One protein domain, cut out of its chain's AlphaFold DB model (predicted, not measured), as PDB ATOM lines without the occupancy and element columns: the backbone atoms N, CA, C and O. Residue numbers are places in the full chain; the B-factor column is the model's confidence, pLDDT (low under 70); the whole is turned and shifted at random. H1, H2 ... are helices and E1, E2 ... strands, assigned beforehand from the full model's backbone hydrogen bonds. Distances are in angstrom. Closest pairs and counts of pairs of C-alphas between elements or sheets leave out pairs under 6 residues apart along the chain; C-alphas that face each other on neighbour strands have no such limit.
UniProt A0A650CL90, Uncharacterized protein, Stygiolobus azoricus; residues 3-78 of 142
ATOM      1  N   TYR A   3     124.296 151.643 128.251       94.31
ATOM      2  CA  TYR A   3     125.057 151.335 129.458       94.31
ATOM      3  C   TYR A   3     124.599 152.250 130.593       94.31
ATOM      4  O   TYR A   3     124.689 153.487 130.505       94.31
ATOM      5  N   LYS A   4     124.115 151.633 131.666       94.75
ATOM      6  CA  LYS A   4     123.894 152.265 132.964       94.75
ATOM      7  C   LYS A   4     125.190 152.264 133.766       94.75
ATOM      8  O   LYS A   4     126.126 151.537 133.444       94.75
ATOM      9  N   LEU A   5     125.252 153.065 134.825       92.00
ATOM     10  CA  LEU A   5     126.451 153.145 135.659       92.00
ATOM     11  C   LEU A   5     126.825 151.789 136.276       92.00
ATOM     12  O   LEU A   5     127.993 151.424 136.239       92.00
ATOM     13  N   ARG A   6     125.835 151.020 136.748       93.38
ATOM     14  CA  ARG A   6     126.036 149.662 137.294       93.38
ATOM     15  C   ARG A   6     126.619 148.664 136.293       93.38
ATOM     16  O   ARG A   6     127.195 147.659 136.682       93.38
ATOM     17  N   ASP A   7     126.441 148.929 134.998       94.69
ATOM     18  CA  ASP A   7     127.011 148.084 133.955       94.69
ATOM     19  C   ASP A   7     128.504 148.391 133.777       94.69
ATOM     20  O   ASP A   7     129.205 147.597 133.172       94.69
ATOM     21  N   ILE A   8     128.985 149.538 134.273       93.81
ATOM     22  CA  ILE A   8     130.350 150.044 134.095       93.81
ATOM     23  C   ILE A   8     131.176 149.841 135.369       93.81
ATOM     24  O   ILE A   8     132.337 149.447 135.272       93.81
ATOM     25  N   VAL A   9     130.597 150.098 136.548       91.56
ATOM     26  CA  VAL A   9     131.266 149.978 137.854       91.56
ATOM     27  C   VAL A   9     130.445 149.162 138.853       91.56
ATOM     28  O   VAL A   9     129.217 149.233 138.836       91.56
ATOM     29  N   ASN A  10     131.123 148.410 139.728       88.38
ATOM     30  CA  ASN A  10     130.504 147.685 140.845       88.38
ATOM     31  C   ASN A  10     130.382 148.567 142.095       88.38
ATOM     32  O   ASN A  10     130.944 149.665 142.140       88.38
ATOM     33  N   ASP A  11     129.728 148.031 143.135       79.44
ATOM     34  CA  ASP A  11     129.529 148.681 144.440       79.44
ATOM     35  C   ASP A  11     130.827 149.183 145.085       79.44
ATOM     36  O   ASP A  11     130.795 150.160 145.829       79.44
ATOM     37  N   ASN A  12     131.985 148.602 144.767       80.31
ATOM     38  CA  ASN A  12     133.289 149.023 145.291       80.31
ATOM     39  C   ASN A  12     133.939 150.152 144.470       80.31
ATOM     40  O   ASN A  12     134.944 150.722 144.886       80.31
ATOM     41  N   GLY A  13     133.345 150.532 143.336       77.00
ATOM     42  CA  GLY A  13     133.892 151.515 142.403       77.00
ATOM     43  C   GLY A  13     134.919 150.957 141.428       77.00
ATOM     44  O   GLY A  13     135.597 151.732 140.756       77.00
ATOM     45  N   GLU A  14     135.011 149.638 141.318       86.38
ATOM     46  CA  GLU A  14     135.874 148.964 140.355       86.38
ATOM     47  C   GLU A  14     135.168 148.825 139.008       86.38
ATOM     48  O   GLU A  14     133.943 148.718 138.937       86.38
ATOM     49  N   VAL A  15     135.945 148.809 137.924       90.75
ATOM     50  CA  VAL A  15     135.415 148.685 136.560       90.75
ATOM     51  C   VAL A  15     134.976 147.249 136.296       90.75
ATOM     52  O   VAL A  15     135.787 146.331 136.354       90.75
ATOM     53  N   VAL A  16     133.705 147.067 135.944       93.12
ATOM     54  CA  VAL A  16     133.121 145.763 135.584       93.12
ATOM     55  C   VAL A  16     133.083 145.584 134.072       93.12
ATOM     56  O   VAL A  16     133.328 144.495 133.560       93.12
ATOM     57  N   ASN A  17     132.782 146.656 133.339       93.56
ATOM     58  CA  ASN A  17     132.708 146.627 131.886       93.56
ATOM     59  C   ASN A  17     133.115 147.975 131.301       93.56
ATOM     60  O   ASN A  17     132.864 149.035 131.878       93.56
ATOM     61  N   VAL A  18     133.676 147.937 130.097       92.94
ATOM     62  CA  VAL A  18     134.016 149.139 129.342       92.94
ATOM     63  C   VAL A  18     133.051 149.271 128.167       92.94
ATOM     64  O   VAL A  18     133.004 148.394 127.302       92.94
ATOM     65  N   PRO A  19     132.281 150.371 128.090       93.62
ATOM     66  CA  PRO A  19     131.366 150.601 126.987       93.62
ATOM     67  C   PRO A  19     132.052 150.532 125.621       93.62
ATOM     68  O   PRO A  19     133.106 151.129 125.406       93.62
ATOM     69  N   LYS A  20     131.434 149.839 124.658       91.56
ATOM     70  CA  LYS A  20     132.006 149.654 123.314       91.56
ATOM     71  C   LYS A  20     132.420 150.988 122.677       91.56
ATOM     72  O   LYS A  20     131.602 151.894 122.515       91.56
ATOM     73  N   GLY A  21     133.680 151.066 122.246       89.75
ATOM     74  CA  GLY A  21     134.259 152.258 121.620       89.75
ATOM     75  C   GLY A  21     134.761 153.314 122.607       89.75
ATOM     76  O   GLY A  21     135.148 154.394 122.162       89.75
ATOM     77  N   PHE A  22     134.754 153.015 123.908       92.81
ATOM     78  CA  PHE A  22     135.444 153.785 124.935       92.81
ATOM     79  C   PHE A  22     136.690 153.037 125.412       92.81
ATOM     80  O   PHE A  22     136.715 151.809 125.439       92.81
ATOM     81  N   SER A  23     137.697 153.796 125.824       91.62
ATOM     82  CA  SER A  23     138.806 153.316 126.650       91.62
ATOM     83  C   SER A  23     138.542 153.697 128.103       91.62
ATOM     84  O   SER A  23     137.978 154.763 128.351       91.62
ATOM     85  N   ALA A  24     138.958 152.857 129.048       89.88
ATOM     86  CA  ALA A  24     138.841 153.123 130.479       89.88
ATOM     87  C   ALA A  24     140.222 153.272 131.123       89.88
ATOM     88  O   ALA A  24     141.141 152.524 130.797       89.88
ATOM     89  N   ILE A  25     140.356 154.228 132.039       82.12
ATOM     90  CA  ILE A  25     141.546 154.440 132.867       82.12
ATOM     91  C   ILE A  25     141.070 154.615 134.309       82.12
ATOM     92  O   ILE A  25     140.182 155.429 134.562       82.12
ATOM     93  N   MET A  26     141.661 153.869 135.241       79.62
ATOM     94  CA  MET A  26     141.457 154.050 136.680       79.62
ATOM     95  C   MET A  26     142.663 154.769 137.278       79.62
ATOM     96  O   MET A  26     143.788 154.300 137.127       79.62
ATOM     97  N   LEU A  27     142.424 155.892 137.953       64.06
ATOM     98  CA  LEU A  27     143.435 156.680 138.665       64.06
ATOM     99  C   LEU A  27     142.848 157.101 140.010       64.06
ATOM    100  O   LEU A  27     141.815 157.762 140.023       64.06
ATOM    101  N   ASP A  28     143.463 156.703 141.124       71.56
ATOM    102  CA  ASP A  28     143.056 157.090 142.485       71.56
ATOM    103  C   ASP A  28     141.541 156.980 142.739       71.56
ATOM    104  O   ASP A  28     140.878 157.932 143.150       71.56
ATOM    105  N   LYS A  29     140.959 155.810 142.427       70.62
ATOM    106  CA  LYS A  29     139.509 155.525 142.533       70.62
ATOM    107  C   LYS A  29     138.605 156.397 141.637       70.62
ATOM    108  O   LYS A  29     137.385 156.401 141.800       70.62
ATOM    109  N   ARG A  30     139.170 157.106 140.656       75.38
ATOM    110  CA  ARG A  30     138.446 157.869 139.627       75.38
ATOM    111  C   ARG A  30     138.470 157.093 138.318       75.38
ATOM    112  O   ARG A  30     139.538 156.798 137.780       75.38
ATOM    113  N   LEU A  31     137.287 156.802 137.785       86.81
ATOM    114  CA  LEU A  31     137.146 156.164 136.482       86.81
ATOM    115  C   LEU A  31     137.062 157.230 135.397       86.81
ATOM    116  O   LEU A  31     136.124 158.023 135.368       86.81
ATOM    117  N   MET A  32     137.998 157.199 134.458       86.31
ATOM    118  CA  MET A  32     137.935 157.980 133.234       86.31
ATOM    119  C   MET A  32     137.543 157.093 132.050       86.31
ATOM    120  O   MET A  32     138.210 156.104 131.765       86.31
ATOM    121  N   LEU A  33     136.486 157.467 131.330       92.25
ATOM    122  CA  LEU A  33     136.086 156.869 130.056       92.25
ATOM    123  C   LEU A  33     136.393 157.842 128.917       92.25
ATOM    124  O   LEU A  33     136.016 159.009 128.991       92.25
ATOM    125  N   ILE A  34     137.041 157.383 127.848       89.69
ATOM    126  CA  ILE A  34     137.502 158.232 126.740       89.69
ATOM    127  C   ILE A  34     136.996 157.682 125.410       89.69
ATOM    128  O   ILE A  34     137.184 156.507 125.115       89.69
ATOM    129  N   ARG A  35     136.405 158.542 124.575       90.12
ATOM    130  CA  ARG A  35     136.025 158.235 123.191       90.12
ATOM    131  C   ARG A  35     136.340 159.419 122.281       90.12
ATOM    132  O   ARG A  35     135.561 160.368 122.174       90.12
ATOM    133  N   GLY A  36     137.472 159.350 121.582       88.00
ATOM    134  CA  GLY A  36     137.932 160.432 120.710       88.00
ATOM    135  C   GLY A  36     138.111 161.736 121.491       88.00
ATOM    136  O   GLY A  36     138.879 161.785 122.443       88.00
ATOM    137  N   ARG A  37     137.377 162.790 121.109       84.06
ATOM    138  CA  ARG A  37     137.395 164.099 121.797       84.06
ATOM    139  C   ARG A  37     136.449 164.192 122.998       84.06
ATOM    140  O   ARG A  37     136.359 165.252 123.614       84.06
ATOM    141  N   ASN A  38     135.726 163.118 123.301       88.56
ATOM    142  CA  ASN A  38     134.776 163.076 124.399       88.56
ATOM    143  C   ASN A  38     135.348 162.263 125.557       88.56
ATOM    144  O   ASN A  38     136.016 161.250 125.342       88.56
ATOM    145  N   SER A  39     135.049 162.672 126.784       86.75
ATOM    146  CA  SER A  39     135.446 161.925 127.972       86.75
ATOM    147  C   SER A  39     134.417 162.034 129.085       86.75
ATOM    148  O   SER A  39     133.590 162.945 129.103       86.75
ATOM    149  N   ILE A  40     134.459 161.086 130.011       91.38
ATOM    150  CA  ILE A  40     133.711 161.090 131.262       91.38
ATOM    151  C   ILE A  40     134.710 160.813 132.375       91.38
ATOM    152  O   ILE A  40     135.537 159.924 132.234       91.38
ATOM    153  N   ILE A  41     134.621 161.544 133.476       86.62
ATOM    154  CA  ILE A  41     135.251 161.206 134.747       86.62
ATOM    155  C   ILE A  41     134.123 160.919 135.731       86.62
ATOM    156  O   ILE A  41     133.210 161.733 135.876       86.62
ATOM    157  N   LEU A  42     134.190 159.762 136.376       86.44
ATOM    158  CA  LEU A  42     133.274 159.296 137.403       86.44
ATOM    159  C   LEU A  42     134.044 159.169 138.714       86.44
ATOM    160  O   LEU A  42     135.071 158.494 138.777       86.44
ATOM    161  N   VAL A  43     133.532 159.816 139.754       80.44
ATOM    162  CA  VAL A  43     134.082 159.764 141.109       80.44
ATOM    163  C   VAL A  43     132.982 159.275 142.033       80.44
ATOM    164  O   VAL A  43     131.891 159.848 142.043       80.44
ATOM    165  N   LYS A  44     133.247 158.201 142.777       77.25
ATOM    166  CA  LYS A  44     132.302 157.694 143.772       77.25
ATOM    167  C   LYS A  44     132.192 158.711 144.907       77.25
ATOM    168  O   LYS A  44     133.212 159.165 145.410       77.25
ATOM    169  N   VAL A  45     130.964 159.070 145.275       68.00
ATOM    170  CA  VAL A  45     130.691 160.016 146.368       68.00
ATOM    171  C   VAL A  45     130.174 159.258 147.580       68.00
ATOM    172  O   VAL A  45     130.761 159.333 148.648       68.00
ATOM    173  N   PHE A  46     129.096 158.489 147.405       64.00
ATOM    174  CA  PHE A  46     128.467 157.740 148.491       64.00
ATOM    175  C   PHE A  46     127.621 156.594 147.933       64.00
ATOM    176  O   PHE A  46     126.800 156.827 147.049       64.00
ATOM    177  N   ASN A  47     127.785 155.369 148.441       74.31
ATOM    178  CA  ASN A  47     127.030 154.187 147.994       74.31
ATOM    179  C   ASN A  47     126.914 154.096 146.454       74.31
ATOM    180  O   ASN A  47     127.925 154.001 145.758       74.31
ATOM    181  N   ASN A  48     125.693 154.163 145.919       74.12
ATOM    182  CA  ASN A  48     125.378 154.069 144.494       74.12
ATOM    183  C   ASN A  48     125.404 155.427 143.756       74.12
ATOM    184  O   ASN A  48     124.919 155.505 142.625       74.12
ATOM    185  N   LEU A  49     125.932 156.491 144.376       72.44
ATOM    186  CA  LEU A  49     125.978 157.863 143.865       72.44
ATOM    187  C   LEU A  49     127.392 158.264 143.425       72.44
ATOM    188  O   LEU A  49     128.356 158.177 144.190       72.44
ATOM    189  N   TYR A  50     127.500 158.760 142.191       83.38
ATOM    190  CA  TYR A  50     128.755 159.206 141.588       83.38
ATOM    191  C   TYR A  50     128.622 160.633 141.066       83.38
ATOM    192  O   TYR A  50     127.611 161.008 140.465       83.38
ATOM    193  N   ALA A  51     129.676 161.421 141.246       79.31
ATOM    194  CA  ALA A  51     129.862 162.683 140.553       79.31
ATOM    195  C   ALA A  51     130.435 162.400 139.161       79.31
ATOM    196  O   ALA A  51     131.451 161.720 139.014       79.31
ATOM    197  N   MET A  52     129.774 162.921 138.132       84.06
ATOM    198  CA  MET A  52     130.167 162.766 136.739       84.06
ATOM    199  C   MET A  52     130.557 164.117 136.146       84.06
ATOM    200  O   MET A  52     129.739 165.039 136.107       84.06
ATOM    201  N   ARG A  53     131.770 164.202 135.600       85.56
ATOM    202  CA  ARG A  53     132.204 165.276 134.701       85.56
ATOM    203  C   ARG A  53     132.329 164.711 133.295       85.56
ATOM    204  O   ARG A  53     133.140 163.821 133.077       85.56
ATOM    205  N   ALA A  54     131.581 165.230 132.333       88.44
ATOM    206  CA  ALA A  54     131.701 164.845 130.931       88.44
ATOM    207  C   ALA A  54     132.236 165.999 130.084       88.44
ATOM    208  O   ALA A  54     131.787 167.134 130.219       88.44
ATOM    209  N   VAL A  55     133.164 165.700 129.180       82.12
ATOM    210  CA  VAL A  55     133.599 166.604 128.115       82.12
ATOM    211  C   VAL A  55     133.008 166.096 126.809       82.12
ATOM    212  O   VAL A  55     133.261 164.959 126.422       82.12
ATOM    213  N   ILE A  56     132.209 166.920 126.133       86.94
ATOM    214  CA  ILE A  56     131.606 166.582 124.839       86.94
ATOM    215  C   ILE A  56     131.867 167.723 123.871       86.94
ATOM    216  O   ILE A  56     131.433 168.849 124.110       86.94
ATOM    217  N   ASN A  57     132.578 167.439 122.777       84.06
ATOM    218  CA  ASN A  57     132.940 168.436 121.764       84.06
ATOM    219  C   ASN A  57     133.548 169.720 122.377       84.06
ATOM    220  O   ASN A  57     133.200 170.831 121.986       84.06
ATOM    221  N   GLY A  58     134.419 169.564 123.382       76.12
ATOM    222  CA  GLY A  58     135.094 170.672 124.074       76.12
ATOM    223  C   GLY A  58     134.270 171.391 125.149       76.12
ATOM    224  O   GLY A  58     134.813 172.246 125.842       76.12
ATOM    225  N   LYS A  59     132.990 171.046 125.342       78.06
ATOM    226  CA  LYS A  59     132.153 171.596 126.420       78.06
ATOM    227  C   LYS A  59     132.151 170.670 127.630       78.06
ATOM    228  O   LYS A  59     132.055 169.455 127.472       78.06
ATOM    229  N   MET A  60     132.250 171.251 128.824       77.81
ATOM    230  CA  MET A  60     132.217 170.520 130.091       77.81
ATOM    231  C   MET A  60     130.803 170.487 130.665       77.81
ATOM    232  O   MET A  60     130.108 171.496 130.652       77.81
ATOM    233  N   TYR A  61     130.417 169.341 131.212       77.94
ATOM    234  CA  TYR A  61     129.128 169.102 131.846       77.94
ATOM    235  C   TYR A  61     129.336 168.371 133.167       77.94
ATOM    236  O   TYR A  61     130.152 167.454 133.239       77.94
ATOM    237  N   TYR A  62     128.560 168.732 134.184       74.19
ATOM    238  CA  TYR A  62     128.629 168.123 135.510       74.19
ATOM    239  C   TYR A  62     127.250 167.623 135.930       74.19
ATOM    240  O   TYR A  62     126.258 168.336 135.771       74.19
ATOM    241  N   ARG A  63     127.165 166.409 136.473       73.31
ATOM    242  CA  ARG A  63     125.931 165.873 137.074       73.31
ATOM    243  C   ARG A  63     126.243 164.776 138.073       73.31
ATOM    244  O   ARG A  63     127.255 164.097 137.952       73.31
ATOM    245  N   PHE A  64     125.320 164.550 138.997       76.56
ATOM    246  CA  PHE A  64     125.302 163.310 139.754       76.56
ATOM    247  C   PHE A  64     124.607 162.210 138.952       76.56
ATOM    248  O   PHE A  64     123.695 162.467 138.154       76.56
ATOM    249  N   VAL A  65     125.077 160.985 139.136       82.19
ATOM    250  CA  VAL A  65     124.541 159.786 138.503       82.19
ATOM    251  C   VAL A  65     124.435 158.675 139.531       82.19
ATOM    252  O   VAL A  65     125.302 158.513 140.383       82.19
ATOM    253  N   THR A  66     123.344 157.930 139.444       84.56
ATOM    254  CA  THR A  66     123.095 156.729 140.240       84.56
ATOM    255  C   THR A  66     123.325 155.474 139.407       84.56
ATOM    256  O   THR A  66     123.478 155.550 138.188       84.56
ATOM    257  N   TYR A  67     123.278 154.303 140.033       87.12
ATOM    258  CA  TYR A  67     123.483 153.013 139.361       87.12
ATOM    259  C   TYR A  67     122.537 152.759 138.193       87.12
ATOM    260  O   TYR A  67     122.953 152.225 137.164       87.12
ATOM    261  N   ASP A  68     121.296 153.223 138.312       86.38
ATOM    262  CA  ASP A  68     120.288 153.102 137.262       86.38
ATOM    263  C   ASP A  68     120.343 154.227 136.226       86.38
ATOM    264  O   ASP A  68     119.632 154.183 135.218       86.38
ATOM    265  N   SER A  69     121.194 155.234 136.443       88.56
ATOM    266  CA  SER A  69     121.383 156.313 135.484       88.56
ATOM    267  C   SER A  69     122.044 155.785 134.220       88.56
ATOM    268  O   SER A  69     123.147 155.242 134.253       88.56
ATOM    269  N   LYS A  70     121.393 156.025 133.081       91.75
ATOM    270  CA  LYS A  70     122.002 155.832 131.765       91.75
ATOM    271  C   LYS A  70     123.143 156.831 131.586       91.75
ATOM    272  O   LYS A  70     122.931 158.045 131.709       91.75
ATOM    273  N   ILE A  71     124.332 156.313 131.295       90.69
ATOM    274  CA  ILE A  71     125.548 157.106 131.086       90.69
ATOM    275  C   ILE A  71     125.875 157.177 129.598       90.69
ATOM    276  O   ILE A  71     126.248 158.241 129.102       90.69
ATOM    277  N   ILE A  72     125.694 156.067 128.876       92.00
ATOM    278  CA  ILE A  72     125.961 155.965 127.440       92.00
ATOM    279  C   ILE A  72     124.772 155.313 126.735       92.00
ATOM    280  O   ILE A  72     124.290 154.261 127.143       92.00
ATOM    281  N   GLU A  73     124.332 155.913 125.635       91.19
ATOM    282  CA  GLU A  73     123.259 155.402 124.786       91.19
ATOM    283  C   GLU A  73     123.669 155.572 123.326       91.19
ATOM    284  O   GLU A  73     124.092 156.644 122.892       91.19
ATOM    285  N   ASN A  74     123.606 154.481 122.563       87.94
ATOM    286  CA  ASN A  74     124.020 154.434 121.158       87.94
ATOM    287  C   ASN A  74     125.454 154.960 120.945       87.94
ATOM    288  O   ASN A  74     125.772 155.615 119.956       87.94
ATOM    289  N   GLY A  75     126.328 154.657 121.913       82.75
ATOM    290  CA  GLY A  75     127.729 155.078 121.957       82.75
ATOM    291  C   GLY A  75     127.944 156.537 122.379       82.75
ATOM    292  O   GLY A  75     129.085 156.941 122.602       82.75
ATOM    293  N   SER A  76     126.897 157.340 122.511       86.19
ATOM    294  CA  SER A  76     127.008 158.741 122.915       86.19
ATOM    295  C   SER A  76     126.842 158.886 124.419       86.19
ATOM    296  O   SER A  76     126.049 158.178 125.033       86.19
ATOM    297  N   ILE A  77     127.576 159.829 125.010       87.31
ATOM    298  CA  ILE A  77     127.399 160.201 126.415       87.31
ATOM    299  C   ILE A  77     126.016 160.840 126.558       87.31
ATOM    300  O   ILE A  77     125.690 161.798 125.853       87.31
ATOM    301  N   VAL A  78     125.198 160.307 127.462       85.69
ATOM    302  CA  VAL A  78     123.837 160.787 127.692       85.69
ATOM    303  C   VAL A  78     123.890 162.029 128.569       85.69
ATOM    304  O   VAL A  78     124.168 161.969 129.769       85.69
TER     305      VAL A  78
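Overview. This is residues 3 to 78 of the 142 residues of an uncharacterized protein of Stygiolobus azoricus (UniProt A0A650CL90). A twisted wall of five antiparallel strands in a row, E1 to E5, has the one-turn helix H1 and the short strand E6 gathered on one side, together with the long unnamed stretch of residues 9 to 22 that links H1 to E1. The printed part has 76 residues, with H1 first and then strands E1 to E6 along the chain; the class is mostly strand. The sheet's order E1 E2 E3 E4 E5 is a meander, each strand the antiparallel neighbour of the one before. The whole is compact and rounded, with a radius of gyration of the C-alphas of 11.0 A and spans of 30 by 23 by 22 A.

Arrangement. E3, residues 38 to 46, is an inner strand. It forms hairpins with E2, residues 30 to 35, where N 33 and O 40 are 2.8 A apart, and with E4, residues 49 to 56, where N 41 and O 53 are 2.7 A apart. The edge strands are E1, residues 23 to 27, with N 25 and O 32 at 2.9 A, and E5, residues 59 to 66, with N 52 and O 63 at 2.8 A. E6, residues 70 to 73, pairs with no named strand; residues 3 to 4 pair with its residues 70 to 72. H1, residues 5 to 8, only grazes the sheet and is too short for an O i to N i+4 pair; the closest C-alphas of H1 and E6, Leu 5 and Ile 71, are 6.1 A apart.

Along the chain. H1 begins at C-alpha 5 (126.451, 153.145, 135.659). E3 measures 25.5 A, E5 22.2 A and E4 21.7 A. E6 ends at C-alpha 73 (123.259, 155.402, 124.786).

Size, cuts and confidence. The farthest C-alphas, Asn 12 and Asn 57, are 30.5 A apart. The printed part has no cut; the link from H1 to E1 is long. Residues 27, 45 and 46 have pLDDT under 70.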